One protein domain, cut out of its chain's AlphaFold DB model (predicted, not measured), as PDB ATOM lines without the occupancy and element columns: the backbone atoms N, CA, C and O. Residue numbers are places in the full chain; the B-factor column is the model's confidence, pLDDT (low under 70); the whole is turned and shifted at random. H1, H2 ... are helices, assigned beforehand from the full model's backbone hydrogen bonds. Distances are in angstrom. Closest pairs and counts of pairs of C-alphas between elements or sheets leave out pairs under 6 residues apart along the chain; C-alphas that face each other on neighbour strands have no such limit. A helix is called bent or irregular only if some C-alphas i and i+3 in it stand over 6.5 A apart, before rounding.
ATOM      1  N   ASP A 107       5.326  17.954 -65.676       67.12
ATOM      2  CA  ASP A 107       3.968  17.509 -65.441       67.12
ATOM      3  C   ASP A 107       3.661  16.205 -66.188       67.12
ATOM      4  O   ASP A 107       3.044  15.309 -65.617       67.12
ATOM      5  N   SER A 108       4.198  16.000 -67.395       67.81
ATOM      6  CA  SER A 108       4.047  14.723 -68.108       67.81
ATOM      7  C   SER A 108       4.707  13.521 -67.406       67.81
ATOM      8  O   SER A 108       4.217  12.394 -67.538       67.81
ATOM      9  N   VAL A 109       5.779  13.746 -66.630       64.06
ATOM     10  CA  VAL A 109       6.482  12.706 -65.858       64.06
ATOM     11  C   VAL A 109       5.677  12.296 -64.624       64.06
ATOM     12  O   VAL A 109       5.658  11.113 -64.287       64.06
ATOM     13  N   PHE A 110       4.978  13.239 -63.981       62.47
ATOM     14  CA  PHE A 110       4.189  12.983 -62.768       62.47
ATOM     15  C   PHE A 110       2.718  12.619 -63.041       62.47
ATOM     16  O   PHE A 110       2.131  11.839 -62.293       62.47
ATOM     17  N   PHE A 111       2.092  13.149 -64.097       54.81
ATOM     18  CA  PHE A 111       0.638  13.050 -64.293       54.81
ATOM     19  C   PHE A 111       0.151  11.853 -65.116       54.81
ATOM     20  O   PHE A 111      -1.058  11.620 -65.166       54.81
ATOM     21  N   LYS A 112       1.030  11.054 -65.737       58.81
ATOM     22  CA  LYS A 112       0.576   9.848 -66.456       58.81
ATOM     23  C   LYS A 112       0.197   8.679 -65.539       58.81
ATOM     24  O   LYS A 112      -0.541   7.810 -65.988       58.81
ATOM     25  N   THR A 113       0.645   8.650 -64.282       52.41
ATOM     26  CA  THR A 113       0.526   7.455 -63.420       52.41
ATOM     27  C   THR A 113      -0.354   7.620 -62.178       52.41
ATOM     28  O   THR A 113      -0.664   6.621 -61.539       52.41
ATOM     29  N   ALA A 114      -0.812   8.830 -61.838       49.41
ATOM     30  CA  ALA A 114      -1.440   9.092 -60.535       49.41
ATOM     31  C   ALA A 114      -2.835   9.741 -60.595       49.41
ATOM     32  O   ALA A 114      -3.208  10.493 -59.695       49.41
ATOM     33  N   LYS A 115      -3.664   9.452 -61.610       54.62
ATOM     34  CA  LYS A 115      -5.109   9.634 -61.393       54.62
ATOM     35  C   LYS A 115      -5.528   8.577 -60.379       54.62
ATOM     36  O   LYS A 115      -5.441   7.391 -60.687       54.62
ATOM     37  N   VAL A 187      10.967  31.401 -27.238       51.66
ATOM     38  CA  VAL A 187      10.034  30.267 -27.170       51.66
ATOM     39  C   VAL A 187      10.017  29.493 -28.485       51.66
ATOM     40  O   VAL A 187      10.061  28.270 -28.448       51.66
ATOM     41  N   GLN A 188      10.028  30.157 -29.644       50.06
ATOM     42  CA  GLN A 188      10.172  29.489 -30.938       50.06
ATOM     43  C   GLN A 188      11.526  28.792 -31.046       50.06
ATOM     44  O   GLN A 188      11.572  27.653 -31.487       50.06
ATOM     45  N   SER A 189      12.622  29.415 -30.605       51.19
ATOM     46  CA  SER A 189      13.951  28.796 -30.645       51.19
ATOM     47  C   SER A 189      14.048  27.563 -29.739       51.19
ATOM     48  O   SER A 189      14.591  26.544 -30.157       51.19
ATOM     49  N   GLU A 190      13.455  27.606 -28.545       56.91
ATOM     50  CA  GLU A 190      13.384  26.464 -27.629       56.91
ATOM     51  C   GLU A 190      12.398  25.402 -28.127       56.91
ATOM     52  O   GLU A 190      12.671  24.206 -28.021       56.91
ATOM     53  N   HIS A 191      11.305  25.807 -28.778       58.91
ATOM     54  CA  HIS A 191      10.398  24.904 -29.481       58.91
ATOM     55  C   HIS A 191      11.108  24.203 -30.648       58.91
ATOM     56  O   HIS A 191      10.975  22.992 -30.795       58.91
ATOM     57  N   TYR A 192      11.935  24.908 -31.427       49.66
ATOM     58  CA  TYR A 192      12.744  24.317 -32.495       49.66
ATOM     59  C   TYR A 192      13.844  23.403 -31.950       49.66
ATOM     60  O   TYR A 192      14.047  22.330 -32.510       49.66
ATOM     61  N   LYS A 193      14.512  23.756 -30.842       55.47
ATOM     62  CA  LYS A 193      15.476  22.863 -30.169       55.47
ATOM     63  C   LYS A 193      14.806  21.602 -29.630       55.47
ATOM     64  O   LYS A 193      15.362  20.514 -29.769       55.47
ATOM     65  N   THR A 194      13.618  21.736 -29.046       64.94
ATOM     66  CA  THR A 194      12.824  20.607 -28.541       64.94
ATOM     67  C   THR A 194      12.373  19.721 -29.695       64.94
ATOM     68  O   THR A 194      12.649  18.528 -29.679       64.94
ATOM     69  N   LYS A 195      11.827  20.309 -30.765       56.66
ATOM     70  CA  LYS A 195      11.438  19.599 -31.988       56.66
ATOM     71  C   LYS A 195      12.629  18.933 -32.680       56.66
ATOM     72  O   LYS A 195      12.503  17.829 -33.190       56.66
ATOM     73  N   TYR A 196      13.806  19.556 -32.663       49.28
ATOM     74  CA  TYR A 196      15.039  18.962 -33.176       49.28
ATOM     75  C   TYR A 196      15.492  17.767 -32.328       49.28
ATOM     76  O   TYR A 196      15.820  16.723 -32.884       49.28
ATOM     77  N   LYS A 197      15.442  17.866 -30.992       58.03
ATOM     78  CA  LYS A 197      15.704  16.731 -30.089       58.03
ATOM     79  C   LYS A 197      14.676  15.612 -30.256       58.03
ATOM     80  O   LYS A 197      15.054  14.446 -30.242       58.03
ATOM     81  N   GLU A 198      13.403  15.941 -30.457       60.09
ATOM     82  CA  GLU A 198      12.350  14.971 -30.770       60.09
ATOM     83  C   GLU A 198      12.609  14.281 -32.108       60.09
ATOM     84  O   GLU A 198      12.511  13.060 -32.177       60.09
ATOM     85  N   LEU A 199      13.016  15.021 -33.144       50.41
ATOM     86  CA  LEU A 199      13.403  14.464 -34.442       50.41
ATOM     87  C   LEU A 199      14.661  13.592 -34.340       50.41
ATOM     88  O   LEU A 199      14.715  12.542 -34.976       50.41
ATOM     89  N   GLN A 200      15.644  13.963 -33.514       50.75
ATOM     90  CA  GLN A 200      16.812  13.124 -33.219       50.75
ATOM     91  C   GLN A 200      16.436  11.860 -32.432       50.75
ATOM     92  O   GLN A 200      16.961  10.781 -32.690       50.75
ATOM     93  N   LEU A 201      15.498  11.957 -31.489       61.41
ATOM     94  CA  LEU A 201      15.005  10.803 -30.741       61.41
ATOM     95  C   LEU A 201      14.149   9.891 -31.627       61.41
ATOM     96  O   LEU A 201      14.225   8.670 -31.504       61.41
ATOM     97  N   GLN A 202      13.353  10.460 -32.533       53.88
ATOM     98  CA  GLN A 202      12.603   9.728 -33.551       53.88
ATOM     99  C   GLN A 202      13.543   9.062 -34.552       53.88
ATOM    100  O   GLN A 202      13.322   7.899 -34.868       53.88
ATOM    101  N   SER A 203      14.617   9.730 -34.991       46.25
ATOM    102  CA  SER A 203      15.618   9.131 -35.880       46.25
ATOM    103  C   SER A 203      16.418   8.028 -35.184       46.25
ATOM    104  O   SER A 203      16.694   7.001 -35.796       46.25
ATOM    105  N   PHE A 204      16.709   8.166 -33.887       52.72
ATOM    106  CA  PHE A 204      17.343   7.119 -33.083       52.72
ATOM    107  C   PHE A 204      16.410   5.923 -32.836       52.72
ATOM    108  O   PHE A 204      16.813   4.776 -33.018       52.72
ATOM    109  N   LYS A 205      15.139   6.166 -32.476       54.56
ATOM    110  CA  LYS A 205      14.106   5.116 -32.380       54.56
ATOM    111  C   LYS A 205      13.889   4.433 -33.726       54.56
ATOM    112  O   LYS A 205      13.720   3.222 -33.763       54.56
ATOM    113  N   TYR A 206      13.939   5.193 -34.814       46.66
ATOM    114  CA  TYR A 206      13.892   4.676 -36.171       46.66
ATOM    115  C   TYR A 206      15.108   3.809 -36.482       46.66
ATOM    116  O   TYR A 206      14.925   2.713 -36.985       46.66
ATOM    117  N   GLN A 207      16.323   4.228 -36.125       46.50
ATOM    118  CA  GLN A 207      17.524   3.420 -36.326       46.50
ATOM    119  C   GLN A 207      17.449   2.114 -35.527       46.50
ATOM    120  O   GLN A 207      17.702   1.048 -36.071       46.50
ATOM    121  N   LYS A 208      16.988   2.179 -34.274       54.38
ATOM    122  CA  LYS A 208      16.777   1.001 -33.425       54.38
ATOM    123  C   LYS A 208      15.680   0.078 -33.970       54.38
ATOM    124  O   LYS A 208      15.861  -1.134 -33.968       54.38
ATOM    125  N   ASN A 209      14.568   0.630 -34.458       49.53
ATOM    126  CA  ASN A 209      13.498  -0.138 -35.097       49.53
ATOM    127  C   ASN A 209      13.935  -0.690 -36.456       49.53
ATOM    128  O   ASN A 209      13.548  -1.796 -36.790       49.53
ATOM    129  N   LYS A 210      14.765   0.031 -37.217       45.28
ATOM    130  CA  LYS A 210      15.384  -0.438 -38.461       45.28
ATOM    131  C   LYS A 210      16.310  -1.609 -38.163       45.28
ATOM    132  O   LYS A 210      16.186  -2.628 -38.818       45.28
ATOM    133  N   ASP A 211      17.157  -1.512 -37.143       50.62
ATOM    134  CA  ASP A 211      18.047  -2.600 -36.734       50.62
ATOM    135  C   ASP A 211      17.271  -3.804 -36.178       50.62
ATOM    136  O   ASP A 211      17.698  -4.939 -36.375       50.62
ATOM    137  N   LEU A 212      16.131  -3.572 -35.516       50.84
ATOM    138  CA  LEU A 212      15.226  -4.620 -35.038       50.84
ATOM    139  C   LEU A 212      14.442  -5.268 -36.183       50.84
ATOM    140  O   LEU A 212      14.304  -6.477 -36.194       50.84
ATOM    141  N   ILE A 213      13.962  -4.497 -37.158       45.09
ATOM    142  CA  ILE A 213      13.291  -5.010 -38.358       45.09
ATOM    143  C   ILE A 213      14.297  -5.759 -39.228       45.09
ATOM    144  O   ILE A 213      13.989  -6.842 -39.693       45.09
ATOM    145  N   CYS A 214      15.512  -5.239 -39.406       44.94
ATOM    146  CA  CYS A 214      16.584  -5.943 -40.099       44.94
ATOM    147  C   CYS A 214      16.956  -7.234 -39.368       44.94
ATOM    148  O   CYS A 214      17.096  -8.247 -40.035       44.94
ATOM    149  N   ARG A 215      17.050  -7.231 -38.029       50.38
ATOM    150  CA  ARG A 215      17.231  -8.465 -37.250       50.38
ATOM    151  C   ARG A 215      16.058  -9.418 -37.403       50.38
ATOM    152  O   ARG A 215      16.292 -10.538 -37.788       50.38
ATOM    153  N   ASN A 216      14.820  -8.968 -37.244       47.41
ATOM    154  CA  ASN A 216      13.639  -9.812 -37.412       47.41
ATOM    155  C   ASN A 216      13.507 -10.345 -38.842       47.41
ATOM    156  O   ASN A 216      13.014 -11.444 -39.015       47.41
ATOM    157  N   ILE A 217      13.934  -9.594 -39.863       43.62
ATOM    158  CA  ILE A 217      13.986 -10.063 -41.252       43.62
ATOM    159  C   ILE A 217      15.124 -11.067 -41.425       43.62
ATOM    160  O   ILE A 217      14.911 -12.062 -42.096       43.62
ATOM    161  N   ILE A 218      16.299 -10.848 -40.827       48.56
ATOM    162  CA  ILE A 218      17.409 -11.813 -40.837       48.56
ATOM    163  C   ILE A 218      17.003 -13.089 -40.094       48.56
ATOM    164  O   ILE A 218      17.122 -14.154 -40.665       48.56
ATOM    165  N   ASP A 219      16.417 -12.987 -38.905       49.12
ATOM    166  CA  ASP A 219      15.921 -14.096 -38.088       49.12
ATOM    167  C   ASP A 219      14.723 -14.796 -38.756       49.12
ATOM    168  O   ASP A 219      14.579 -16.013 -38.677       49.12
ATOM    169  N   PHE A 220      13.851 -14.058 -39.452       45.06
ATOM    170  CA  PHE A 220      12.773 -14.624 -40.269       45.06
ATOM    171  C   PHE A 220      13.339 -15.351 -41.486       45.06
ATOM    172  O   PHE A 220      12.929 -16.465 -41.774       45.06
ATOM    173  N   VAL A 221      14.314 -14.768 -42.179       44.91
ATOM    174  CA  VAL A 221      15.013 -15.417 -43.289       44.91
ATOM    175  C   VAL A 221      15.731 -16.669 -42.773       44.91
ATOM    176  O   VAL A 221      15.459 -17.748 -43.279       44.91
ATOM    177  N   ASP A 222      16.523 -16.589 -41.710       46.97
ATOM    178  CA  ASP A 222      17.245 -17.715 -41.109       46.97
ATOM    179  C   ASP A 222      16.296 -18.801 -40.563       46.97
ATOM    180  O   ASP A 222      16.565 -19.994 -40.725       46.97
ATOM    181  N   SER A 223      15.141 -18.427 -39.996       44.31
ATOM    182  CA  SER A 223      14.124 -19.388 -39.533       44.31
ATOM    183  C   SER A 223      13.322 -20.017 -40.676       44.31
ATOM    184  O   SER A 223      13.026 -21.208 -40.615       44.31
ATOM    185  N   GLN A 224      13.028 -19.285 -41.755       42.09
ATOM    186  CA  GLN A 224      12.392 -19.839 -42.956       42.09
ATOM    187  C   GLN A 224      13.374 -20.709 -43.761       42.09
ATOM    188  O   GLN A 224      12.981 -21.755 -44.269       42.09
ATOM    189  N   TYR A 225      14.668 -20.371 -43.809       41.91
ATOM    190  CA  TYR A 225      15.704 -21.219 -44.419       41.91
ATOM    191  C   TYR A 225      15.967 -22.509 -43.626       41.91
ATOM    192  O   TYR A 225      16.392 -23.497 -44.221       41.91
ATOM    193  N   CYS A 226      15.653 -22.549 -42.326       40.28
ATOM    194  CA  CYS A 226      15.665 -23.792 -41.545       40.28
ATOM    195  C   CYS A 226      14.440 -24.695 -41.790       40.28
ATOM    196  O   CYS A 226      14.497 -25.878 -41.460       40.28
ATOM    197  N   PHE A 227      13.346 -24.175 -42.363       35.78
ATOM    198  CA  PHE A 227      12.086 -24.916 -42.543       35.78
ATOM    199  C   PHE A 227      11.657 -25.138 -43.998       35.78
ATOM    200  O   PHE A 227      10.754 -25.939 -44.255       35.78
ATOM    201  N   ILE A 228      12.302 -24.490 -44.967       40.59
ATOM    202  CA  ILE A 228      12.072 -24.781 -46.379       40.59
ATOM    203  C   ILE A 228      12.848 -26.047 -46.738       40.59
ATOM    204  O   ILE A 228      14.063 -26.032 -46.919       40.59
ATOM    205  N   ASP A 229      12.129 -27.158 -46.881       47.19
ATOM    206  CA  ASP A 229      12.647 -28.361 -47.522       47.19
ATOM    207  C   ASP A 229      12.945 -28.040 -48.999       47.19
ATOM    208  O   ASP A 229      12.075 -28.092 -49.873       47.19
ATOM    209  N   ILE A 230      14.198 -27.656 -49.268       43.47
ATOM    210  CA  ILE A 230      14.728 -27.255 -50.582       43.47
ATOM    211  C   ILE A 230      14.493 -28.351 -51.647       43.47
ATOM    212  O   ILE A 230      14.581 -28.093 -52.852       43.47
ATOM    213  N   SER A 231      14.164 -29.583 -51.240       46.09
ATOM    214  CA  SER A 231      13.780 -30.661 -52.156       46.09
ATOM    215  C   SER A 231      12.423 -30.447 -52.849       46.09
ATOM    216  O   SER A 231      12.201 -31.035 -53.907       46.09
ATOM    217  N   LYS A 232      11.544 -29.583 -52.316       47.12
ATOM    218  CA  LYS A 232      10.176 -29.357 -52.828       47.12
ATOM    219  C   LYS A 232      10.009 -28.113 -53.706       47.12
ATOM    220  O   LYS A 232       8.937 -27.902 -54.269       47.12
ATOM    221  N   LEU A 233      11.042 -27.281 -53.839       43.91
ATOM    222  CA  LEU A 233      11.011 -26.092 -54.694       43.91
ATOM    223  C   LEU A 233      11.266 -26.450 -56.166       43.91
ATOM    224  O   LEU A 233      12.141 -27.251 -56.489       43.91
ATOM    225  N   ASN A 234      10.531 -25.799 -57.071       53.69
ATOM    226  CA  ASN A 234      10.736 -25.912 -58.517       53.69
ATOM    227  C   ASN A 234      12.186 -25.518 -58.891       53.69
ATOM    228  O   ASN A 234      12.722 -24.515 -58.408       53.69
ATOM    229  N   THR A 235      12.818 -26.309 -59.763       51.91
ATOM    230  CA  THR A 235      14.244 -26.254 -60.141       51.91
ATOM    231  C   THR A 235      14.755 -24.878 -60.577       51.91
ATOM    232  O   THR A 235      15.931 -24.579 -60.372       51.91
ATOM    233  N   THR A 236      13.896 -24.021 -61.132       46.47
ATOM    234  CA  THR A 236      14.267 -22.651 -61.532       46.47
ATOM    235  C   THR A 236      14.533 -21.752 -60.320       46.47
ATOM    236  O   THR A 236      15.529 -21.035 -60.291       46.47
ATOM    237  N   TYR A 237      13.706 -21.847 -59.274       46.16
ATOM    238  CA  TYR A 237      13.855 -21.040 -58.058       46.16
ATOM    239  C   TYR A 237      15.024 -21.505 -57.192       46.16
ATOM    240  O   TYR A 237      15.700 -20.687 -56.573       46.16
ATOM    241  N   LYS A 238      15.314 -22.810 -57.210       53.75
ATOM    242  CA  LYS A 238      16.454 -23.392 -56.496       53.75
ATOM    243  C   LYS A 238      17.790 -22.827 -56.994       53.75
ATOM    244  O   LYS A 238      18.613 -22.415 -56.184       53.75
ATOM    245  N   LYS A 239      17.959 -22.707 -58.318       58.62
ATOM    246  CA  LYS A 239      19.159 -22.105 -58.926       58.62
ATOM    247  C   LYS A 239      19.297 -20.612 -58.629       58.62
ATOM    248  O   LYS A 239      20.407 -20.160 -58.375       58.62
ATOM    249  N   GLU A 240      18.207 -19.842 -58.640       53.19
ATOM    250  CA  GLU A 240      18.260 -18.402 -58.329       53.19
ATOM    251  C   GLU A 240      18.621 -18.135 -56.859       53.19
ATOM    252  O   GLU A 240      19.406 -17.231 -56.570       53.19
ATOM    253  N   ILE A 241      18.094 -18.947 -55.939       52.66
ATOM    254  CA  ILE A 241      18.389 -18.856 -54.503       52.66
ATOM    255  C   ILE A 241      19.840 -19.264 -54.213       52.66
ATOM    256  O   ILE A 241      20.541 -18.567 -53.474       52.66
ATOM    257  N   GLU A 242      20.336 -20.335 -54.842       57.31
ATOM    258  CA  GLU A 242      21.746 -20.729 -54.738       57.31
ATOM    259  C   GLU A 242      22.677 -19.631 -55.270       57.31
ATOM    260  O   GLU A 242      23.630 -19.264 -54.580       57.31
ATOM    261  N   LEU A 243      22.361 -19.032 -56.427       56.62
ATOM    262  CA  LEU A 243      23.139 -17.934 -57.013       56.62
ATOM    263  C   LEU A 243      23.179 -16.698 -56.096       56.62
ATOM    264  O   LEU A 243      24.211 -16.036 -55.973       56.62
ATOM    265  N   PHE A 244      22.066 -16.397 -55.422       49.78
ATOM    266  CA  PHE A 244      21.981 -15.309 -54.449       49.78
ATOM    267  C   PHE A 244      22.838 -15.587 -53.202       49.78
ATOM    268  O   PHE A 244      23.562 -14.702 -52.745       49.78
ATOM    269  N   SER A 245      22.828 -16.828 -52.698       53.53
ATOM    270  CA  SER A 245      23.647 -17.235 -51.545       53.53
ATOM    271  C   SER A 245      25.155 -17.176 -51.833       53.53
ATOM    272  O   SER A 245      25.940 -16.758 -50.980       53.53
ATOM    273  N   VAL A 246      25.561 -17.534 -53.056       54.84
ATOM    274  CA  VAL A 246      26.959 -17.503 -53.509       54.84
ATOM    275  C   VAL A 246      27.456 -16.063 -53.640       54.84
ATOM    276  O   VAL A 246      28.542 -15.743 -53.161       54.84
ATOM    277  N   ASN A 247      26.634 -15.167 -54.192       48.66
ATOM    278  CA  ASN A 247      26.973 -13.748 -54.308       48.66
ATOM    279  C   ASN A 247      27.088 -13.041 -52.945       48.66
ATOM    280  O   ASN A 247      27.874 -12.106 -52.811       48.66
ATOM    281  N   MET A 248      26.364 -13.501 -51.919       45.00
ATOM    282  CA  MET A 248      26.462 -12.959 -50.555       45.00
ATOM    283  C   MET A 248      27.760 -13.355 -49.830       45.00
ATOM    284  O   MET A 248      28.216 -12.611 -48.966       45.00
ATOM    285  N   LYS A 249      28.396 -14.481 -50.193       50.97
ATOM    286  CA  LYS A 249      29.651 -14.957 -49.571       50.97
ATOM    287  C   LYS A 249      30.925 -14.265 -50.080       50.97
ATOM    288  O   LYS A 249      31.980 -14.464 -49.491       50.97
ATOM    289  N   HIS A 250      30.865 -13.485 -51.159       47.00
ATOM    290  CA  HIS A 250      32.050 -12.895 -51.808       47.00
ATOM    291  C   HIS A 250      32.284 -11.403 -51.526       47.00
ATOM    292  O   HIS A 250      33.188 -10.803 -52.105       47.00
ATOM    293  N   ILE A 251      31.506 -10.780 -50.640       44.38
ATOM    294  CA  ILE A 251      31.566  -9.331 -50.417       44.38
ATOM    295  C   ILE A 251      32.051  -9.046 -48.985       44.38
ATOM    296  O   ILE A 251      31.262  -8.758 -48.096       44.38
ATOM    297  N   ASP A 252      33.369  -9.078 -48.762       42.75
ATOM    298  CA  ASP A 252      33.992  -8.822 -47.443       42.75
ATOM    299  C   ASP A 252      34.119  -7.327 -47.066       42.75
ATOM    300  O   ASP A 252      34.593  -6.976 -45.986       42.75
ATOM    301  N   ASN A 253      33.651  -6.399 -47.908       47.28
ATOM    302  CA  ASN A 253      33.651  -4.964 -47.599       47.28
ATOM    303  C   ASN A 253      32.261  -4.491 -47.144       47.28
ATOM    304  O   ASN A 253      31.426  -4.094 -47.959       47.28
ATOM    305  N   MET A 254      32.020  -4.478 -45.826       42.72
ATOM    306  CA  MET A 254      30.704  -4.210 -45.213       42.72
ATOM    307  C   MET A 254      30.002  -2.910 -45.667       42.72
ATOM    308  O   MET A 254      28.772  -2.852 -45.662       42.72
ATOM    309  N   LYS A 255      30.731  -1.862 -46.092       47.62
ATOM    310  CA  LYS A 255      30.112  -0.638 -46.652       47.62
ATOM    311  C   LYS A 255      29.445  -0.885 -48.008       47.62
ATOM    312  O   LYS A 255      28.341  -0.395 -48.232       47.62
ATOM    313  N   ASN A 256      30.078  -1.687 -48.863       49.62
ATOM    314  CA  ASN A 256      29.546  -2.040 -50.177       49.62
ATOM    315  C   ASN A 256      28.458  -3.114 -50.058       49.62
ATOM    316  O   ASN A 256      27.476  -3.035 -50.785       49.62
ATOM    317  N   VAL A 257      28.563  -4.042 -49.090       45.19
ATOM    318  CA  VAL A 257      27.488  -5.007 -48.767       45.19
ATOM    319  C   VAL A 257      26.217  -4.281 -48.369       45.19
ATOM    320  O   VAL A 257      25.153  -4.596 -48.877       45.19
ATOM    321  N   ARG A 258      26.316  -3.295 -47.469       47.88
ATOM    322  CA  ARG A 258      25.142  -2.568 -46.985       47.88
ATOM    323  C   ARG A 258      24.469  -1.785 -48.103       47.88
ATOM    324  O   ARG A 258      23.256  -1.866 -48.221       47.88
ATOM    325  N   GLN A 259      25.237  -1.075 -48.926       53.19
ATOM    326  CA  GLN A 259      24.685  -0.328 -50.054       53.19
ATOM    327  C   GLN A 259      24.083  -1.265 -51.117       53.19
ATOM    328  O   GLN A 259      22.969  -1.035 -51.570       53.19
ATOM    329  N   TYR A 260      24.767  -2.363 -51.449       50.25
ATOM    330  CA  TYR A 260      24.286  -3.372 -52.397       50.25
ATOM    331  C   TYR A 260      23.047  -4.122 -51.886       50.25
ATOM    332  O   TYR A 260      22.123  -4.392 -52.650       50.25
ATOM    333  N   ALA A 261      23.006  -4.453 -50.595       51.62
ATOM    334  CA  ALA A 261      21.850  -5.056 -49.949       51.62
ATOM    335  C   ALA A 261      20.696  -4.057 -49.864       51.62
ATOM    336  O   ALA A 261      19.576  -4.436 -50.162       51.62
ATOM    337  N   GLU A 262      20.939  -2.783 -49.539       54.50
ATOM    338  CA  GLU A 262      19.903  -1.744 -49.554       54.50
ATOM    339  C   GLU A 262      19.327  -1.564 -50.973       54.50
ATOM    340  O   GLU A 262      18.111  -1.608 -51.122       54.50
ATOM    341  N   GLU A 263      20.159  -1.505 -52.021       57.22
ATOM    342  CA  GLU A 263      19.713  -1.393 -53.422       57.22
ATOM    343  C   GLU A 263      18.972  -2.651 -53.933       57.22
ATOM    344  O   GLU A 263      17.991  -2.541 -54.675       57.22
ATOM    345  N   ASN A 264      19.403  -3.856 -53.539       59.19
ATOM    346  CA  ASN A 264      18.761  -5.108 -53.961       59.19
ATOM    347  C   ASN A 264      17.535  -5.478 -53.132       59.19
ATOM    348  O   ASN A 264      16.583  -6.019 -53.690       59.19
ATOM    349  N   ILE A 265      17.522  -5.193 -51.830       57.75
ATOM    350  CA  ILE A 265      16.316  -5.298 -51.007       57.75
ATOM    351  C   ILE A 265      15.294  -4.316 -51.566       57.75
ATOM    352  O   ILE A 265      14.174  -4.722 -51.833       57.75
ATOM    353  N   GLU A 266      15.678  -3.075 -51.872       56.59
ATOM    354  CA  GLU A 266      14.773  -2.075 -52.444       56.59
ATOM    355  C   GLU A 266      14.170  -2.500 -53.797       56.59
ATOM    356  O   GLU A 266      12.972  -2.311 -54.001       56.59
ATOM    357  N   LYS A 267      14.945  -3.144 -54.685       60.34
ATOM    358  CA  LYS A 267      14.422  -3.735 -55.937       60.34
ATOM    359  C   LYS A 267      13.542  -4.967 -55.714       60.34
ATOM    360  O   LYS A 267      12.617  -5.201 -56.487       60.34
ATOM    361  N   ASN A 268      13.836  -5.766 -54.691       63.09
ATOM    362  CA  ASN A 268      13.170  -7.044 -54.452       63.09
ATOM    363  C   ASN A 268      12.052  -6.977 -53.409       63.09
ATOM    364  O   ASN A 268      11.341  -7.967 -53.273       63.09
ATOM    365  N   VAL A 269      11.836  -5.852 -52.716       64.06
ATOM    366  CA  VAL A 269      10.757  -5.699 -51.722       64.06
ATOM    367  C   VAL A 269       9.409  -6.029 -52.354       64.06
ATOM    368  O   VAL A 269       8.652  -6.768 -51.749       64.06
ATOM    369  N   LEU A 270       9.141  -5.607 -53.596       56.66
ATOM    370  CA  LEU A 270       7.925  -5.976 -54.342       56.66
ATOM    371  C   LEU A 270       7.845  -7.459 -54.731       56.66
ATOM    372  O   LEU A 270       6.762  -8.046 -54.736       56.66
ATOM    373  N   LYS A 271       8.981  -8.090 -55.038       68.12
ATOM    374  CA  LYS A 271       9.042  -9.527 -55.348       68.12
ATOM    375  C   LYS A 271       8.806 -10.362 -54.081       68.12
ATOM    376  O   LYS A 271       8.027 -11.307 -54.116       68.12
ATOM    377  N   LEU A 272       9.411  -9.966 -52.961       61.28
ATOM    378  CA  LEU A 272       9.210 -10.538 -51.625       61.28
ATOM    379  C   LEU A 272       7.788 -10.295 -51.108       61.28
ATOM    380  O   LEU A 272       7.185 -11.191 -50.538       61.28
ATOM    381  N   LEU A 273       7.221  -9.125 -51.389       58.84
ATOM    382  CA  LEU A 273       5.833  -8.760 -51.111       58.84
ATOM    383  C   LEU A 273       4.832  -9.713 -51.753       58.84
ATOM    384  O   LEU A 273       3.919 -10.185 -51.084       58.84
ATOM    385  N   ARG A 274       5.015 -10.009 -53.046       62.06
ATOM    386  CA  ARG A 274       4.172 -10.979 -53.760       62.06
ATOM    387  C   ARG A 274       4.252 -12.365 -53.119       62.06
ATOM    388  O   ARG A 274       3.234 -13.028 -53.035       62.06
ATOM    389  N   LEU A 275       5.431 -12.754 -52.630       64.12
ATOM    390  CA  LEU A 275       5.644 -14.039 -51.960       64.12
ATOM    391  C   LEU A 275       5.037 -14.091 -50.545       64.12
ATOM    392  O   LEU A 275       4.532 -15.133 -50.148       64.12
ATOM    393  N   MET A 276       5.061 -12.987 -49.791       61.00
ATOM    394  CA  MET A 276       4.491 -12.922 -48.434       61.00
ATOM    395  C   MET A 276       2.959 -12.881 -48.445       61.00
ATOM    396  O   MET A 276       2.318 -13.519 -47.616       61.00
ATOM    397  N   LEU A 277       2.357 -12.191 -49.420       60.94
ATOM    398  CA  LEU A 277       0.898 -12.076 -49.551       60.94
ATOM    399  C   LEU A 277       0.191 -13.403 -49.877       60.94
ATOM    400  O   LEU A 277      -1.023 -13.489 -49.694       60.94
ATOM    401  N   ASP A 278       0.933 -14.418 -50.324       62.56
ATOM    402  CA  ASP A 278       0.430 -15.780 -50.537       62.56
ATOM    403  C   ASP A 278       0.381 -16.610 -49.231       62.56
ATOM    404  O   ASP A 278      -0.124 -17.733 -49.228       62.56
ATOM    405  N   THR A 279       0.865 -16.072 -48.102       60.31
ATOM    406  CA  THR A 279       0.855 -16.741 -46.788       60.31
ATOM    407  C   THR A 279      -0.235 -16.176 -45.864       60.31
ATOM    408  O   THR A 279      -0.571 -15.000 -45.924       60.31
ATOM    409  N   ASN A 280      -0.834 -17.014 -45.006       56.78
ATOM    410  CA  ASN A 280      -2.071 -16.715 -44.254       56.78
ATOM    411  C   ASN A 280      -1.993 -15.569 -43.207       56.78
ATOM    412  O   ASN A 280      -3.022 -15.267 -42.603       56.78
ATOM    413  N   ASP A 281      -0.847 -14.904 -42.996       68.62
ATOM    414  CA  ASP A 281      -0.673 -13.823 -41.997       68.62
ATOM    415  C   ASP A 281      -0.657 -12.401 -42.614       68.62
ATOM    416  O   ASP A 281       0.051 -11.477 -42.208       68.62
ATOM    417  N   ILE A 282      -1.503 -12.222 -43.631       65.38
ATOM    418  CA  ILE A 282      -1.548 -11.074 -44.555       65.38
ATOM    419  C   ILE A 282      -1.686  -9.716 -43.827       65.38
ATOM    420  O   ILE A 282      -1.204  -8.689 -44.311       65.38
ATOM    421  N   ILE A 283      -2.345  -9.666 -42.660       66.00
ATOM    422  CA  ILE A 283      -2.634  -8.411 -41.936       66.00
ATOM    423  C   ILE A 283      -1.385  -7.824 -41.265       66.00
ATOM    424  O   ILE A 283      -1.176  -6.606 -41.323       66.00
ATOM    425  N   GLN A 284      -0.566  -8.653 -40.613       70.94
ATOM    426  CA  GLN A 284       0.615  -8.173 -39.890       70.94
ATOM    427  C   GLN A 284       1.711  -7.728 -40.866       70.94
ATOM    428  O   GLN A 284       2.308  -6.660 -40.684       70.94
ATOM    429  N   ASP A 285       1.888  -8.475 -41.954       75.06
ATOM    430  CA  ASP A 285       2.831  -8.141 -43.021       75.06
ATOM    431  C   ASP A 285       2.474  -6.805 -43.671       75.06
ATOM    432  O   ASP A 285       3.319  -5.921 -43.829       75.06
ATOM    433  N   TYR A 286       1.190  -6.584 -43.942       80.19
ATOM    434  CA  TYR A 286       0.692  -5.364 -44.564       80.19
ATOM    435  C   TYR A 286       1.038  -4.069 -43.797       80.19
ATOM    436  O   TYR A 286       1.375  -3.040 -44.401       80.19
ATOM    437  N   HIS A 287       0.985  -4.090 -42.463       79.56
ATOM    438  CA  HIS A 287       1.372  -2.927 -41.660       79.56
ATOM    439  C   HIS A 287       2.855  -2.607 -41.779       79.56
ATOM    440  O   HIS A 287       3.219  -1.436 -41.918       79.56
ATOM    441  N   SER A 288       3.689  -3.641 -41.771       82.38
ATOM    442  CA  SER A 288       5.130  -3.515 -41.969       82.38
ATOM    443  C   SER A 288       5.432  -2.928 -43.347       82.38
ATOM    444  O   SER A 288       6.226  -1.998 -43.470       82.38
ATOM    445  N   ILE A 289       4.709  -3.380 -44.370       81.50
ATOM    446  CA  ILE A 289       4.834  -2.902 -45.749       81.50
ATOM    447  C   ILE A 289       4.469  -1.420 -45.844       81.50
ATOM    448  O   ILE A 289       5.282  -0.605 -46.275       81.50
ATOM    449  N   SER A 290       3.277  -1.039 -45.384       84.31
ATOM    450  CA  SER A 290       2.825   0.359 -45.423       84.31
ATOM    451  C   SER A 290       3.777   1.291 -44.667       84.31
ATOM    452  O   SER A 290       4.042   2.409 -45.114       84.31
ATOM    453  N   ALA A 291       4.340   0.818 -43.551       85.88
ATOM    454  CA  ALA A 291       5.349   1.547 -42.794       85.88
ATOM    455  C   ALA A 291       6.659   1.729 -43.583       85.88
ATOM    456  O   ALA A 291       7.223   2.822 -43.558       85.88
ATOM    457  N   VAL A 292       7.119   0.715 -44.328       86.50
ATOM    458  CA  VAL A 292       8.301   0.814 -45.209       86.50
ATOM    459  C   VAL A 292       8.084   1.852 -46.313       86.50
ATOM    460  O   VAL A 292       8.949   2.702 -46.534       86.50
ATOM    461  N   PHE A 293       6.919   1.844 -46.967       88.56
ATOM    462  CA  PHE A 293       6.558   2.833 -47.989       88.56
ATOM    463  C   PHE A 293       6.514   4.258 -47.428       88.56
ATOM    464  O   PHE A 293       7.120   5.175 -47.993       88.56
ATOM    465  N   LEU A 294       5.840   4.445 -46.288       90.81
ATOM    466  CA  LEU A 294       5.786   5.737 -45.611       90.81
ATOM    467  C   LEU A 294       7.197   6.214 -45.253       90.81
ATOM    468  O   LEU A 294       7.559   7.348 -45.566       90.81
ATOM    469  N   GLN A 295       8.025   5.344 -44.682       89.50
ATOM    470  CA  GLN A 295       9.398   5.681 -44.337       89.50
ATOM    471  C   GLN A 295      10.237   6.059 -45.561       89.50
ATOM    472  O   GLN A 295      11.011   7.017 -45.505       89.50
ATOM    473  N   LYS A 296      10.080   5.346 -46.679       90.56
ATOM    474  CA  LYS A 296      10.739   5.685 -47.945       90.56
ATOM    475  C   LYS A 296      10.330   7.083 -48.414       90.56
ATOM    476  O   LYS A 296      11.205   7.878 -48.752       90.56
ATOM    477  N   SER A 297       9.041   7.431 -48.336       93.50
ATOM    478  CA  SER A 297       8.560   8.786 -48.655       93.50
ATOM    479  C   SER A 297       9.147   9.866 -47.728       93.50
ATOM    480  O   SER A 297       9.563  10.922 -48.205       93.50
ATOM    481  N   ILE A 298       9.274   9.584 -46.424       93.75
ATOM    482  CA  ILE A 298       9.894  10.485 -45.436       93.75
ATOM    483  C   ILE A 298      11.382  10.686 -45.749       93.75
ATOM    484  O   ILE A 298      11.871  11.815 -45.739       93.75
ATOM    485  N   ASN A 299      12.101   9.610 -46.080       91.44
ATOM    486  CA  ASN A 299      13.516   9.678 -46.444       91.44
ATOM    487  C   ASN A 299      13.725  10.496 -47.728       91.44
ATOM    488  O   ASN A 299      14.664  11.287 -47.799       91.44
ATOM    489  N   LEU A 300      12.855  10.338 -48.732       93.19
ATOM    490  CA  LEU A 300      12.895  11.144 -49.958       93.19
ATOM    491  C   LEU A 300      12.621  12.622 -49.680       93.19
ATOM    492  O   LEU A 300      13.328  13.482 -50.204       93.19
ATOM    493  N   ARG A 301      11.645  12.917 -48.818       96.12
ATOM    494  CA  ARG A 301      11.352  14.283 -48.375       96.12
ATOM    495  C   ARG A 301      12.558  14.915 -47.688       96.12
ATOM    496  O   ARG A 301      12.962  16.010 -48.062       96.12
ATOM    497  N   TYR A 302      13.182  14.195 -46.759       95.56
ATOM    498  CA  TYR A 302      14.404  14.646 -46.098       95.56
ATOM    499  C   TYR A 302      15.546  14.893 -47.096       95.56
ATOM    500  O   TYR A 302      16.186  15.940 -47.043       95.56
ATOM    501  N   LYS A 303      15.776  13.976 -48.047       94.50
ATOM    502  CA  LYS A 303      16.779  14.163 -49.112       94.50
ATOM    503  C   LYS A 303      16.501  15.421 -49.942       94.50
ATOM    504  O   LYS A 303      17.441  16.150 -50.246       94.50
ATOM    505  N   MET A 304      15.236  15.692 -50.276       95.69
ATOM    506  CA  MET A 304      14.840  16.913 -50.985       95.69
ATOM    507  C   MET A 304      15.144  18.170 -50.160       95.69
ATOM    508  O   MET A 304      15.728  19.112 -50.689       95.69
ATOM    509  N   ASP A 305      14.821  18.180 -48.866       95.69
ATOM    510  CA  ASP A 305      15.091  19.325 -47.984       95.69
ATOM    511  C   ASP A 305      16.599  19.587 -47.817       95.69
ATOM    512  O   ASP A 305      17.049  20.736 -47.889       95.69
ATOM    513  N   VAL A 306      17.399  18.527 -47.651       94.50
ATOM    514  CA  VAL A 306      18.869  18.618 -47.601       94.50
ATOM    515  C   VAL A 306      19.415  19.187 -48.908       94.50
ATOM    516  O   VAL A 306      20.243  20.097 -48.887       94.50
ATOM    517  N   HIS A 307      18.925  18.697 -50.046       94.81
ATOM    518  CA  HIS A 307      19.363  19.160 -51.356       94.81
ATOM    519  C   HIS A 307      18.983  20.626 -51.615       94.81
ATOM    520  O   HIS A 307      19.828  21.410 -52.036       94.81
ATOM    521  N   LEU A 308      17.752  21.032 -51.291       95.00
ATOM    522  CA  LEU A 308      17.318  22.432 -51.362       95.00
ATOM    523  C   LEU A 308      18.171  23.351 -50.488       95.00
ATOM    524  O   LEU A 308      18.499  24.464 -50.895       95.00
ATOM    525  N   THR A 309      18.532  22.887 -49.292       94.62
ATOM    526  CA  THR A 309      19.395  23.643 -48.380       94.62
ATOM    527  C   THR A 309      20.792  23.811 -48.971       94.62
ATOM    528  O   THR A 309      21.315  24.922 -48.960       94.62
ATOM    529  N   ALA A 310      21.368  22.750 -49.544       94.00
ATOM    530  CA  ALA A 310      22.652  22.823 -50.239       94.00
ATOM    531  C   ALA A 310      22.584  23.789 -51.436       94.00
ATOM    532  O   ALA A 310      23.409  24.689 -51.553       94.00
ATOM    533  N   LEU A 311      21.537  23.698 -52.261       94.38
ATOM    534  CA  LEU A 311      21.306  24.620 -53.373       94.38
ATOM    535  C   LEU A 311      21.202  26.086 -52.935       94.38
ATOM    536  O   LEU A 311      21.689  26.974 -53.631       94.38
ATOM    537  N   ALA A 312      20.578  26.361 -51.790       95.19
ATOM    538  CA  ALA A 312      20.480  27.710 -51.239       95.19
ATOM    539  C   ALA A 312      21.816  28.237 -50.674       95.19
ATOM    540  O   ALA A 312      21.937  29.435 -50.419       95.19
ATOM    541  N   GLN A 313      22.813  27.370 -50.476       94.31
ATOM    542  CA  GLN A 313      24.156  27.745 -50.029       94.31
ATOM    543  C   GLN A 313      25.117  28.014 -51.193       94.31
ATOM    544  O   GLN A 313      26.066  28.779 -51.014       94.31
ATOM    545  N   GLU A 314      24.853  27.472 -52.380       94.50
ATOM    546  CA  GLU A 314      25.695  27.664 -53.567       94.50
ATOM    547  C   GLU A 314      25.557  29.057 -54.193       94.50
ATOM    548  O   GLU A 314      24.496  29.683 -54.158       94.50
ATOM    549  N   ASP A 315      26.622  29.556 -54.822       91.62
ATOM    550  CA  ASP A 315      26.584  30.852 -55.517       91.62
ATOM    551  C   ASP A 315      25.889  30.785 -56.884       91.62
ATOM    552  O   ASP A 315      25.324  31.780 -57.347       91.62
ATOM    553  N   TYR A 316      25.893  29.608 -57.513       92.06
ATOM    554  CA  TYR A 316      25.278  29.342 -58.810       92.06
ATOM    555  C   TYR A 316      24.700  27.924 -58.869       92.06
ATOM    556  O   TYR A 316      25.091  27.040 -58.112       92.06
ATOM    557  N   LEU A 317      23.752  27.711 -59.782       89.38
ATOM    558  CA  LEU A 317      23.122  26.409 -60.002       89.38
ATOM    559  C   LEU A 317      23.856  25.659 -61.119       89.38
ATOM    560  O   LEU A 317      23.735  26.015 -62.292       89.38
ATOM    561  N   ASP A 318      24.621  24.632 -60.753       87.12
ATOM    562  CA  ASP A 318      25.293  23.745 -61.707       87.12
ATOM    563  C   ASP A 318      24.378  22.598 -62.187       87.12
ATOM    564  O   ASP A 318      23.476  22.140 -61.485       87.12
ATOM    565  N   SER A 319      24.663  22.101 -63.389       85.25
ATOM    566  CA  SER A 319      24.108  20.891 -64.001       85.25
ATOM    567  C   SER A 319      24.161  19.648 -63.105       85.25
ATOM    568  O   SER A 319      23.220  18.854 -63.116       85.25
ATOM    569  N   THR A 320      25.194  19.498 -62.268       88.81
ATOM    570  CA  THR A 320      25.297  18.377 -61.318       88.81
ATOM    571  C   THR A 320      24.109  18.333 -60.353       88.81
ATOM    572  O   THR A 320      23.635  17.260 -59.978       88.81
ATOM    573  N   GLN A 321      23.570  19.494 -59.978       87.75
ATOM    574  CA  GLN A 321      22.447  19.561 -59.049       87.75
ATOM    575  C   GLN A 321      21.128  19.137 -59.703       87.75
ATOM    576  O   GLN A 321      20.302  18.492 -59.060       87.75
ATOM    577  N   GLU A 322      20.953  19.393 -61.001       86.56
ATOM    578  CA  GLU A 322      19.793  18.895 -61.750       86.56
ATOM    579  C   GLU A 322      19.767  17.366 -61.805       86.56
ATOM    580  O   GLU A 322      18.702  16.765 -61.667       86.56
ATOM    581  N   ALA A 323      20.931  16.721 -61.933       89.62
ATOM    582  CA  ALA A 323      21.019  15.263 -61.921       89.62
ATOM    583  C   ALA A 323      20.511  14.667 -60.593       89.62
ATOM    584  O   ALA A 323      19.777  13.677 -60.599       89.62
ATOM    585  N   ASN A 324      20.826  15.306 -59.460       90.50
ATOM    586  CA  ASN A 324      20.342  14.884 -58.140       90.50
ATOM    587  C   ASN A 324      18.812  14.991 -58.024       90.50
ATOM    588  O   ASN A 324      18.161  14.067 -57.528       90.50
ATOM    589  N   ILE A 325      18.223  16.080 -58.531       90.25
ATOM    590  CA  ILE A 325      16.764  16.283 -58.553       90.25
ATOM    591  C   ILE A 325      16.087  15.221 -59.418       90.25
ATOM    592  O   ILE A 325      15.093  14.625 -58.996       90.25
ATOM    593  N   MET A 326      16.651  14.930 -60.592       89.00
ATOM    594  CA  MET A 326      16.147  13.879 -61.480       89.00
ATOM    595  C   MET A 326      16.249  12.491 -60.834       89.00
ATOM    596  O   MET A 326      15.343  11.671 -60.995       89.00
ATOM    597  N   GLY A 327      17.290  12.243 -60.034       90.44
ATOM    598  CA  GLY A 327      17.410  11.038 -59.211       90.44
ATOM    599  C   GLY A 327      16.273  10.899 -58.192       90.44
ATOM    600  O   GLY A 327      15.662   9.833 -58.093       90.44
ATOM    601  N   ILE A 328      15.931  11.981 -57.480       91.38
ATOM    602  CA  ILE A 328      14.797  11.996 -56.539       91.38
ATOM    603  C   ILE A 328      13.468  11.804 -57.286       91.38
ATOM    604  O   ILE A 328      12.644  10.990 -56.869       91.38
ATOM    605  N   ALA A 329      13.272  12.490 -58.417       90.12
ATOM    606  CA  ALA A 329      12.076  12.349 -59.248       90.12
ATOM    607  C   ALA A 329      11.888  10.903 -59.742       90.12
ATOM    608  O   ALA A 329      10.783  10.359 -59.689       90.12
ATOM    609  N   SER A 330      12.976  10.245 -60.153       89.81
ATOM    610  CA  SER A 330      12.963   8.833 -60.543       89.81
ATOM    611  C   SER A 330      12.571   7.920 -59.378       89.81
ATOM    612  O   SER A 330      11.767   7.008 -59.562       89.81
ATOM    613  N   GLN A 331      13.085   8.170 -58.168       90.56
ATOM    614  CA  GLN A 331      12.718   7.396 -56.974       90.56
ATOM    615  C   GLN A 331      11.241   7.582 -56.594       90.56
ATOM    616  O   GLN A 331      10.591   6.616 -56.198       90.56
ATOM    617  N   ILE A 332      10.681   8.785 -56.770       90.25
ATOM    618  CA  ILE A 332       9.242   9.039 -56.579       90.25
ATOM    619  C   ILE A 332       8.408   8.282 -57.603       90.25
ATOM    620  O   ILE A 332       7.396   7.691 -57.242       90.25
ATOM    621  N   LYS A 333       8.826   8.273 -58.872       88.62
ATOM    622  CA  LYS A 333       8.124   7.528 -59.921       88.62
ATOM    623  C   LYS A 333       8.055   6.034 -59.599       88.62
ATOM    624  O   LYS A 333       6.995   5.438 -59.753       88.62
ATOM    625  N   ILE A 334       9.162   5.456 -59.129       87.56
ATOM    626  CA  ILE A 334       9.200   4.065 -58.658       87.56
ATOM    627  C   ILE A 334       8.235   3.896 -57.479       87.56
ATOM    628  O   ILE A 334       7.332   3.076 -57.558       87.56
ATOM    629  N   LEU A 335       8.330   4.748 -56.452       88.19
ATOM    630  CA  LEU A 335       7.453   4.690 -55.277       88.19
ATOM    631  C   LEU A 335       5.956   4.777 -55.630       88.19
ATOM    632  O   LEU A 335       5.144   4.096 -55.011       88.19
ATOM    633  N   LEU A 336       5.581   5.603 -56.612       88.62
ATOM    634  CA  LEU A 336       4.202   5.728 -57.091       88.62
ATOM    635  C   LEU A 336       3.720   4.473 -57.825       88.62
ATOM    636  O   LEU A 336       2.574   4.071 -57.635       88.62
ATOM    637  N   ASN A 337       4.572   3.853 -58.643       87.38
ATOM    638  CA  ASN A 337       4.248   2.586 -59.299       87.38
ATOM    639  C   ASN A 337       4.077   1.469 -58.262       87.38
ATOM    640  O   ASN A 337       3.091   0.738 -58.299       87.38
ATOM    641  N   ASP A 338       4.991   1.397 -57.297       86.06
ATOM    642  CA  ASP A 338       4.955   0.418 -56.215       86.06
ATOM    643  C   ASP A 338       3.688   0.596 -55.348       86.06
ATOM    644  O   ASP A 338       3.029  -0.377 -54.978       86.06
ATOM    645  N   LEU A 339       3.299   1.848 -55.067       87.31
ATOM    646  CA  LEU A 339       2.054   2.174 -54.368       87.31
ATOM    647  C   LEU A 339       0.823   1.763 -55.182       87.31
ATOM    648  O   LEU A 339      -0.161   1.307 -54.607       87.31
ATOM    649  N   HIS A 340       0.863   1.918 -56.505       87.88
ATOM    650  CA  HIS A 340      -0.224   1.482 -57.374       87.88
ATOM    651  C   HIS A 340      -0.396  -0.040 -57.343       87.88
ATOM    652  O   HIS A 340      -1.525  -0.522 -57.279       87.88
ATOM    653  N   GLU A 341       0.697  -0.806 -57.339       86.44
ATOM    654  CA  GLU A 341       0.622  -2.260 -57.156       86.44
ATOM    655  C   GLU A 341       0.035  -2.622 -55.783       86.44
ATOM    656  O   GLU A 341      -0.837  -3.490 -55.693       86.44
ATOM    657  N   LEU A 342       0.440  -1.912 -54.723       85.12
ATOM    658  CA  LEU A 342      -0.110  -2.099 -53.378       85.12
ATOM    659  C   LEU A 342      -1.608  -1.752 -53.308       85.12
ATOM    660  O   LEU A 342      -2.372  -2.504 -52.703       85.12
ATOM    661  N   ASP A 343      -2.046  -0.674 -53.974       87.19
ATOM    662  CA  ASP A 343      -3.462  -0.297 -54.111       87.19
ATOM    663  C   ASP A 343      -4.281  -1.502 -54.634       87.19
ATOM    664  O   ASP A 343      -5.329  -1.820 -54.070       87.19
ATOM    665  N   GLN A 344      -3.790  -2.220 -55.657       87.38
ATOM    666  CA  GLN A 344      -4.488  -3.384 -56.236       87.38
ATOM    667  C   GLN A 344      -4.601  -4.571 -55.275       87.38
ATOM    668  O   GLN A 344      -5.581  -5.319 -55.321       87.38
ATOM    669  N   VAL A 345      -3.607  -4.765 -54.408       85.25
ATOM    670  CA  VAL A 345      -3.624  -5.829 -53.398       85.25
ATOM    671  C   VAL A 345      -4.614  -5.490 -52.288       85.25
ATOM    672  O   VAL A 345      -5.470  -6.310 -51.962       85.25
ATOM    673  N   VAL A 346      -4.533  -4.281 -51.726       85.06
ATOM    674  CA  VAL A 346      -5.337  -3.881 -50.556       85.06
ATOM    675  C   VAL A 346      -6.833  -3.871 -50.870       85.06
ATOM    676  O   VAL A 346      -7.644  -4.208 -50.007       85.06
ATOM    677  N   ILE A 347      -7.219  -3.559 -52.112       87.19
ATOM    678  CA  ILE A 347      -8.622  -3.610 -52.558       87.19
ATOM    679  C   ILE A 347      -9.242  -5.005 -52.364       87.19
ATOM    680  O   ILE A 347     -10.442  -5.102 -52.109       87.19
ATOM    681  N   LYS A 348      -8.443  -6.079 -52.419       87.25
ATOM    682  CA  LYS A 348      -8.920  -7.454 -52.198       87.25
ATOM    683  C   LYS A 348      -9.235  -7.759 -50.727       87.25
ATOM    684  O   LYS A 348      -9.927  -8.736 -50.458       87.25
ATOM    685  N   TYR A 349      -8.783  -6.924 -49.785       86.25
ATOM    686  CA  TYR A 349      -8.887  -7.156 -48.340       86.25
ATOM    687  C   TYR A 349      -9.509  -5.948 -47.607       86.25
ATOM    688  O   TYR A 349      -8.797  -5.123 -47.025       86.25
ATOM    689  N   PRO A 350     -10.853  -5.832 -47.565       86.88
ATOM    690  CA  PRO A 350     -11.543  -4.651 -47.033       86.88
ATOM    691  C   PRO A 350     -11.204  -4.277 -45.582       86.88
ATOM    692  O   PRO A 350     -11.267  -3.102 -45.219       86.88
ATOM    693  N   SER A 351     -10.821  -5.249 -44.749       85.12
ATOM    694  CA  SER A 351     -10.427  -5.029 -43.350       85.12
ATOM    695  C   SER A 351      -9.189  -4.133 -43.201       85.12
ATOM    696  O   SER A 351      -9.043  -3.460 -42.182       85.12
ATOM    697  N   MET A 352      -8.329  -4.065 -44.222       84.75
ATOM    698  CA  MET A 352      -7.095  -3.270 -44.212       84.75
ATOM    699  C   MET A 352      -7.308  -1.807 -44.623       84.75
ATOM    700  O   MET A 352      -6.479  -0.945 -44.314       84.75
ATOM    701  N   LEU A 353      -8.427  -1.508 -45.293       86.62
ATOM    702  CA  LEU A 353      -8.676  -0.216 -45.935       86.62
ATOM    703  C   LEU A 353      -8.566   0.995 -44.993       86.62
ATOM    704  O   LEU A 353      -7.887   1.949 -45.370       86.62
ATOM    705  N   PRO A 354      -9.167   1.026 -43.783       88.94
ATOM    706  CA  PRO A 354      -9.169   2.245 -42.968       88.94
ATOM    707  C   PRO A 354      -7.759   2.723 -42.611       88.94
ATOM    708  O   PRO A 354      -7.433   3.897 -42.780       88.94
ATOM    709  N   ARG A 355      -6.904   1.793 -42.179       84.94
ATOM    710  CA  ARG A 355      -5.520   2.087 -41.801       84.94
ATOM    711  C   ARG A 355      -4.635   2.302 -43.030       84.94
ATOM    712  O   ARG A 355      -3.726   3.125 -42.978       84.94
ATOM    713  N   TYR A 356      -4.931   1.637 -44.152       87.44
ATOM    714  CA  TYR A 356      -4.288   1.945 -45.430       87.44
ATOM    715  C   TYR A 356      -4.467   3.390 -45.846       87.44
ATOM    716  O   TYR A 356      -3.492   4.051 -46.185       87.44
ATOM    717  N   TYR A 357      -5.700   3.891 -45.801       89.88
ATOM    718  CA  TYR A 357      -5.990   5.245 -46.249       89.88
ATOM    719  C   TYR A 357      -5.234   6.295 -45.444       89.88
ATOM    720  O   TYR A 357      -4.806   7.294 -46.017       89.88
ATOM    721  N   GLU A 358      -5.022   6.060 -44.151       90.12
ATOM    722  CA  GLU A 358      -4.211   6.941 -43.319       90.12
ATOM    723  C   GLU A 358      -2.739   6.956 -43.767       90.12
ATOM    724  O   GLU A 358      -2.193   8.032 -44.023       90.12
ATOM    725  N   TYR A 359      -2.120   5.782 -43.948       91.50
ATOM    726  CA  TYR A 359      -0.739   5.675 -44.441       91.50
ATOM    727  C   TYR A 359      -0.577   6.256 -45.845       91.50
ATOM    728  O   TYR A 359       0.331   7.048 -46.101       91.50
ATOM    729  N   ARG A 360      -1.488   5.892 -46.750       89.31
ATOM    730  CA  ARG A 360      -1.516   6.361 -48.133       89.31
ATOM    731  C   ARG A 360      -1.647   7.876 -48.187       89.31
ATOM    732  O   ARG A 360      -0.935   8.499 -48.960       89.31
ATOM    733  N   LYS A 361      -2.511   8.475 -47.362       92.06
ATOM    734  CA  LYS A 361      -2.657   9.933 -47.290       92.06
ATOM    735  C   LYS A 361      -1.335  10.604 -46.914       92.06
ATOM    736  O   LYS A 361      -0.880  11.457 -47.660       92.06
ATOM    737  N   GLN A 362      -0.685  10.170 -45.832       93.06
ATOM    738  CA  GLN A 362       0.602  10.742 -45.407       93.06
ATOM    739  C   GLN A 362       1.700  10.578 -46.469       93.06
ATOM    740  O   GLN A 362       2.519  11.473 -46.675       93.06
ATOM    741  N   LEU A 363       1.718   9.432 -47.154       91.38
ATOM    742  CA  LEU A 363       2.647   9.177 -48.249       91.38
ATOM    743  C   LEU A 363       2.390  10.117 -49.434       91.38
ATOM    744  O   LEU A 363       3.343  10.690 -49.957       91.38
ATOM    745  N   ILE A 364       1.129  10.297 -49.836       90.75
ATOM    746  CA  ILE A 364       0.750  11.227 -50.907       90.75
ATOM    747  C   ILE A 364       1.100  12.664 -50.516       90.75
ATOM    748  O   ILE A 364       1.738  13.343 -51.310       90.75
ATOM    749  N   ASP A 365       0.830  13.082 -49.277       93.12
ATOM    750  CA  ASP A 365       1.200  14.413 -48.775       93.12
ATOM    751  C   ASP A 365       2.724  14.659 -48.885       93.12
ATOM    752  O   ASP A 365       3.169  15.744 -49.268       93.12
ATOM    753  N   ASN A 366       3.554  13.648 -48.591       94.12
ATOM    754  CA  ASN A 366       5.007  13.739 -48.770       94.12
ATOM    755  C   ASN A 366       5.415  13.796 -50.249       94.12
ATOM    756  O   ASN A 366       6.329  14.545 -50.594       94.12
ATOM    757  N   ILE A 367       4.774  13.012 -51.119       91.69
ATOM    758  CA  ILE A 367       5.056  13.019 -52.561       91.69
ATOM    759  C   ILE A 367       4.679  14.365 -53.176       91.69
ATOM    760  O   ILE A 367       5.487  14.931 -53.913       91.69
ATOM    761  N   ASP A 368       3.504  14.892 -52.842       91.75
ATOM    762  CA  ASP A 368       3.024  16.186 -53.321       91.75
ATOM    763  C   ASP A 368       3.957  17.310 -52.863       91.75
ATOM    764  O   ASP A 368       4.373  18.129 -53.681       91.75
ATOM    765  N   TYR A 369       4.417  17.280 -51.606       95.38
ATOM    766  CA  TYR A 369       5.447  18.205 -51.128       95.38
ATOM    767  C   TYR A 369       6.721  18.154 -51.981       95.38
ATOM    768  O   TYR A 369       7.218  19.190 -52.429       95.38
ATOM    769  N   ILE A 370       7.276  16.959 -52.222       94.12
ATOM    770  CA  ILE A 370       8.515  16.842 -53.000       94.12
ATOM    771  C   ILE A 370       8.283  17.313 -54.437       94.12
ATOM    772  O   ILE A 370       9.118  18.021 -55.000       94.12
ATOM    773  N   ARG A 371       7.136  16.965 -55.016       91.44
ATOM    774  CA  ARG A 371       6.734  17.395 -56.349       91.44
ATOM    775  C   ARG A 371       6.676  18.918 -56.458       91.44
ATOM    776  O   ARG A 371       7.257  19.468 -57.391       91.44
ATOM    777  N   GLU A 372       6.025  19.600 -55.518       92.81
ATOM    778  CA  GLU A 372       5.977  21.067 -55.480       92.81
ATOM    779  C   GLU A 372       7.382  21.676 -55.440       92.81
ATOM    780  O   GLU A 372       7.658  22.653 -56.137       92.81
ATOM    781  N   LYS A 373       8.304  21.079 -54.674       94.62
ATOM    782  CA  LYS A 373       9.703  21.525 -54.624       94.62
ATOM    783  C   LYS A 373      10.454  21.297 -55.930       94.62
ATOM    784  O   LYS A 373      11.190  22.184 -56.350       94.62
ATOM    785  N   ILE A 374      10.244  20.162 -56.593       92.06
ATOM    786  CA  ILE A 374      10.819  19.888 -57.918       92.06
ATOM    787  C   ILE A 374      10.319  20.929 -58.922       92.06
ATOM    788  O   ILE A 374      11.129  21.559 -59.600       92.06
ATOM    789  N   LEU A 375       9.005  21.168 -58.972       90.31
ATOM    790  CA  LEU A 375       8.408  22.184 -59.845       90.31
ATOM    791  C   LEU A 375       8.963  23.583 -59.551       90.31
ATOM    792  O   LEU A 375       9.275  24.326 -60.478       90.31
ATOM    793  N   PHE A 376       9.143  23.922 -58.274       91.94
ATOM    794  CA  PHE A 376       9.744  25.185 -57.857       91.94
ATOM    795  C   PHE A 376      11.214  25.332 -58.280       91.94
ATOM    796  O   PHE A 376      11.618  26.418 -58.682       91.94
ATOM    797  N   ILE A 377      12.031  24.275 -58.215       92.12
ATOM    798  CA  ILE A 377      13.423  24.356 -58.688       92.12
ATOM    799  C   ILE A 377      13.461  24.472 -60.215       92.12
ATOM    800  O   ILE A 377      14.226  25.266 -60.754       92.12
ATOM    801  N   HIS A 378      12.615  23.727 -60.922       90.25
ATOM    802  CA  HIS A 378      12.572  23.765 -62.382       90.25
ATOM    803  C   HIS A 378      11.951  25.033 -62.962       90.25
ATOM    804  O   HIS A 378      12.199  25.337 -64.127       90.25
ATOM    805  N   SER A 379      11.185  25.793 -62.177       91.88
ATOM    806  CA  SER A 379      10.768  27.127 -62.598       91.88
ATOM    807  C   SER A 379      11.932  28.121 -62.601       91.88
ATOM    808  O   SER A 379      11.793  29.204 -63.157       91.88
ATOM    809  N   ILE A 380      13.101  27.787 -62.040       93.19
ATOM    810  CA  ILE A 380      14.275  28.659 -62.103       93.19
ATOM    811  C   ILE A 380      14.816  28.717 -63.537       93.19
ATOM    812  O   ILE A 380      15.326  27.745 -64.094       93.19
TER     813      ILE A 380
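Overview. This is residues 107 to 115 and 187 to 380 of the 585 residues of an uncharacterized protein of Flexibacter flexilis DSM 6793 (UniProt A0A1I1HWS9). Three long helices, H5, H6 and H7, lie side by side as an up-and-down bundle, with their centres in a triangle, while a still longer helix, H2, runs past them as a separate arm that touches no helix. H3 and the kinked H4 lead from the far end of H2 back to the bundle, and the short H1 lies near H6 on the other side of the bundle from H2. The printed part has 203 residues with seven named helices, H1 to H7 in order along the chain, and no named strand; the class is all helix. It is only just loose, close to compact, with a radius of gyration of the C-alphas of 20.1 A, and spans 62 by 46 by 41 A.

Along the chain. H1, residues 107 to 111, begins at C-alpha 107 at (3.968, 17.509, -65.441). After the cut comes H2, residues 187 to 225, 54.6 A from first to last C-alpha, beginning at (10.034, 30.267, -27.170). H3 is residues 235 to 248, 20.4 A long. H4, residues 254 to 276, is 27.8 A long and irregular, with C-alphas 267 and 270 7.1 A apart and a kink of 54 degrees near residue 268. H5, residues 282 to 313, is 46.9 A long, and H6, residues 319 to 346, is 40.8 A long. H7, residues 350 to 378, is 40.3 A long and irregular, with C-alphas 351 and 354 7.4 A apart and a kink of 41 degrees near residue 357; its C-alpha 378 is at (12.572, 23.765, -62.382).

Arrangement. H5, H6 and H7 form an up-and-down bundle, each running against the one before it in the chain. H5 and H6 touch as a helical hairpin at a shallow tilt of 17 degrees, opposite ways, with C-alphas of Leu 300 and Ile 328 closest at 6.9 A. H6 and H7 form another hairpin, also at 17 degrees, closest at Val 346 and Met 352, C-alphas 6.6 A apart. H5 and H7 touch and run the same way at a shallow tilt of 14 degrees, with the C-alphas of Leu 294 and Leu 363 closest at 5.4 A. H4 is close to H5 but not clearly touching, at a steep tilt of 43 degrees; the closest C-alphas, of Met 276 and Asp 285, are 7.4 A apart. H1 is likewise close to H6, at Phe 110 and Lys 333, C-alphas 7.3 A apart. H2 and H5 are apart, and H3 and H4 are only just apart, closest 8.2 A. Every O i to N i+4 pair is within hydrogen-bond range in H1, H2, H3 and H6; in H4 it is 17 of 19, in H5 27 of 28 and in H7 22 of 25.

Size, cuts and confidence. The two C-alphas farthest apart, of Val 187 and Ser 231, are 66.0 A apart. Residues 116 to 186 are not printed, and C-alphas 115 and 187 are 42.7 A apart across this cut. Of the links printed whole, H2 to H3 is short and the others are tight. Residues 187 to 205 and 214 to 229 are among those that stand free. The mean pLDDT of the printed part is 70.4, and residues 107 to 115 and 187 to 283 are under 70.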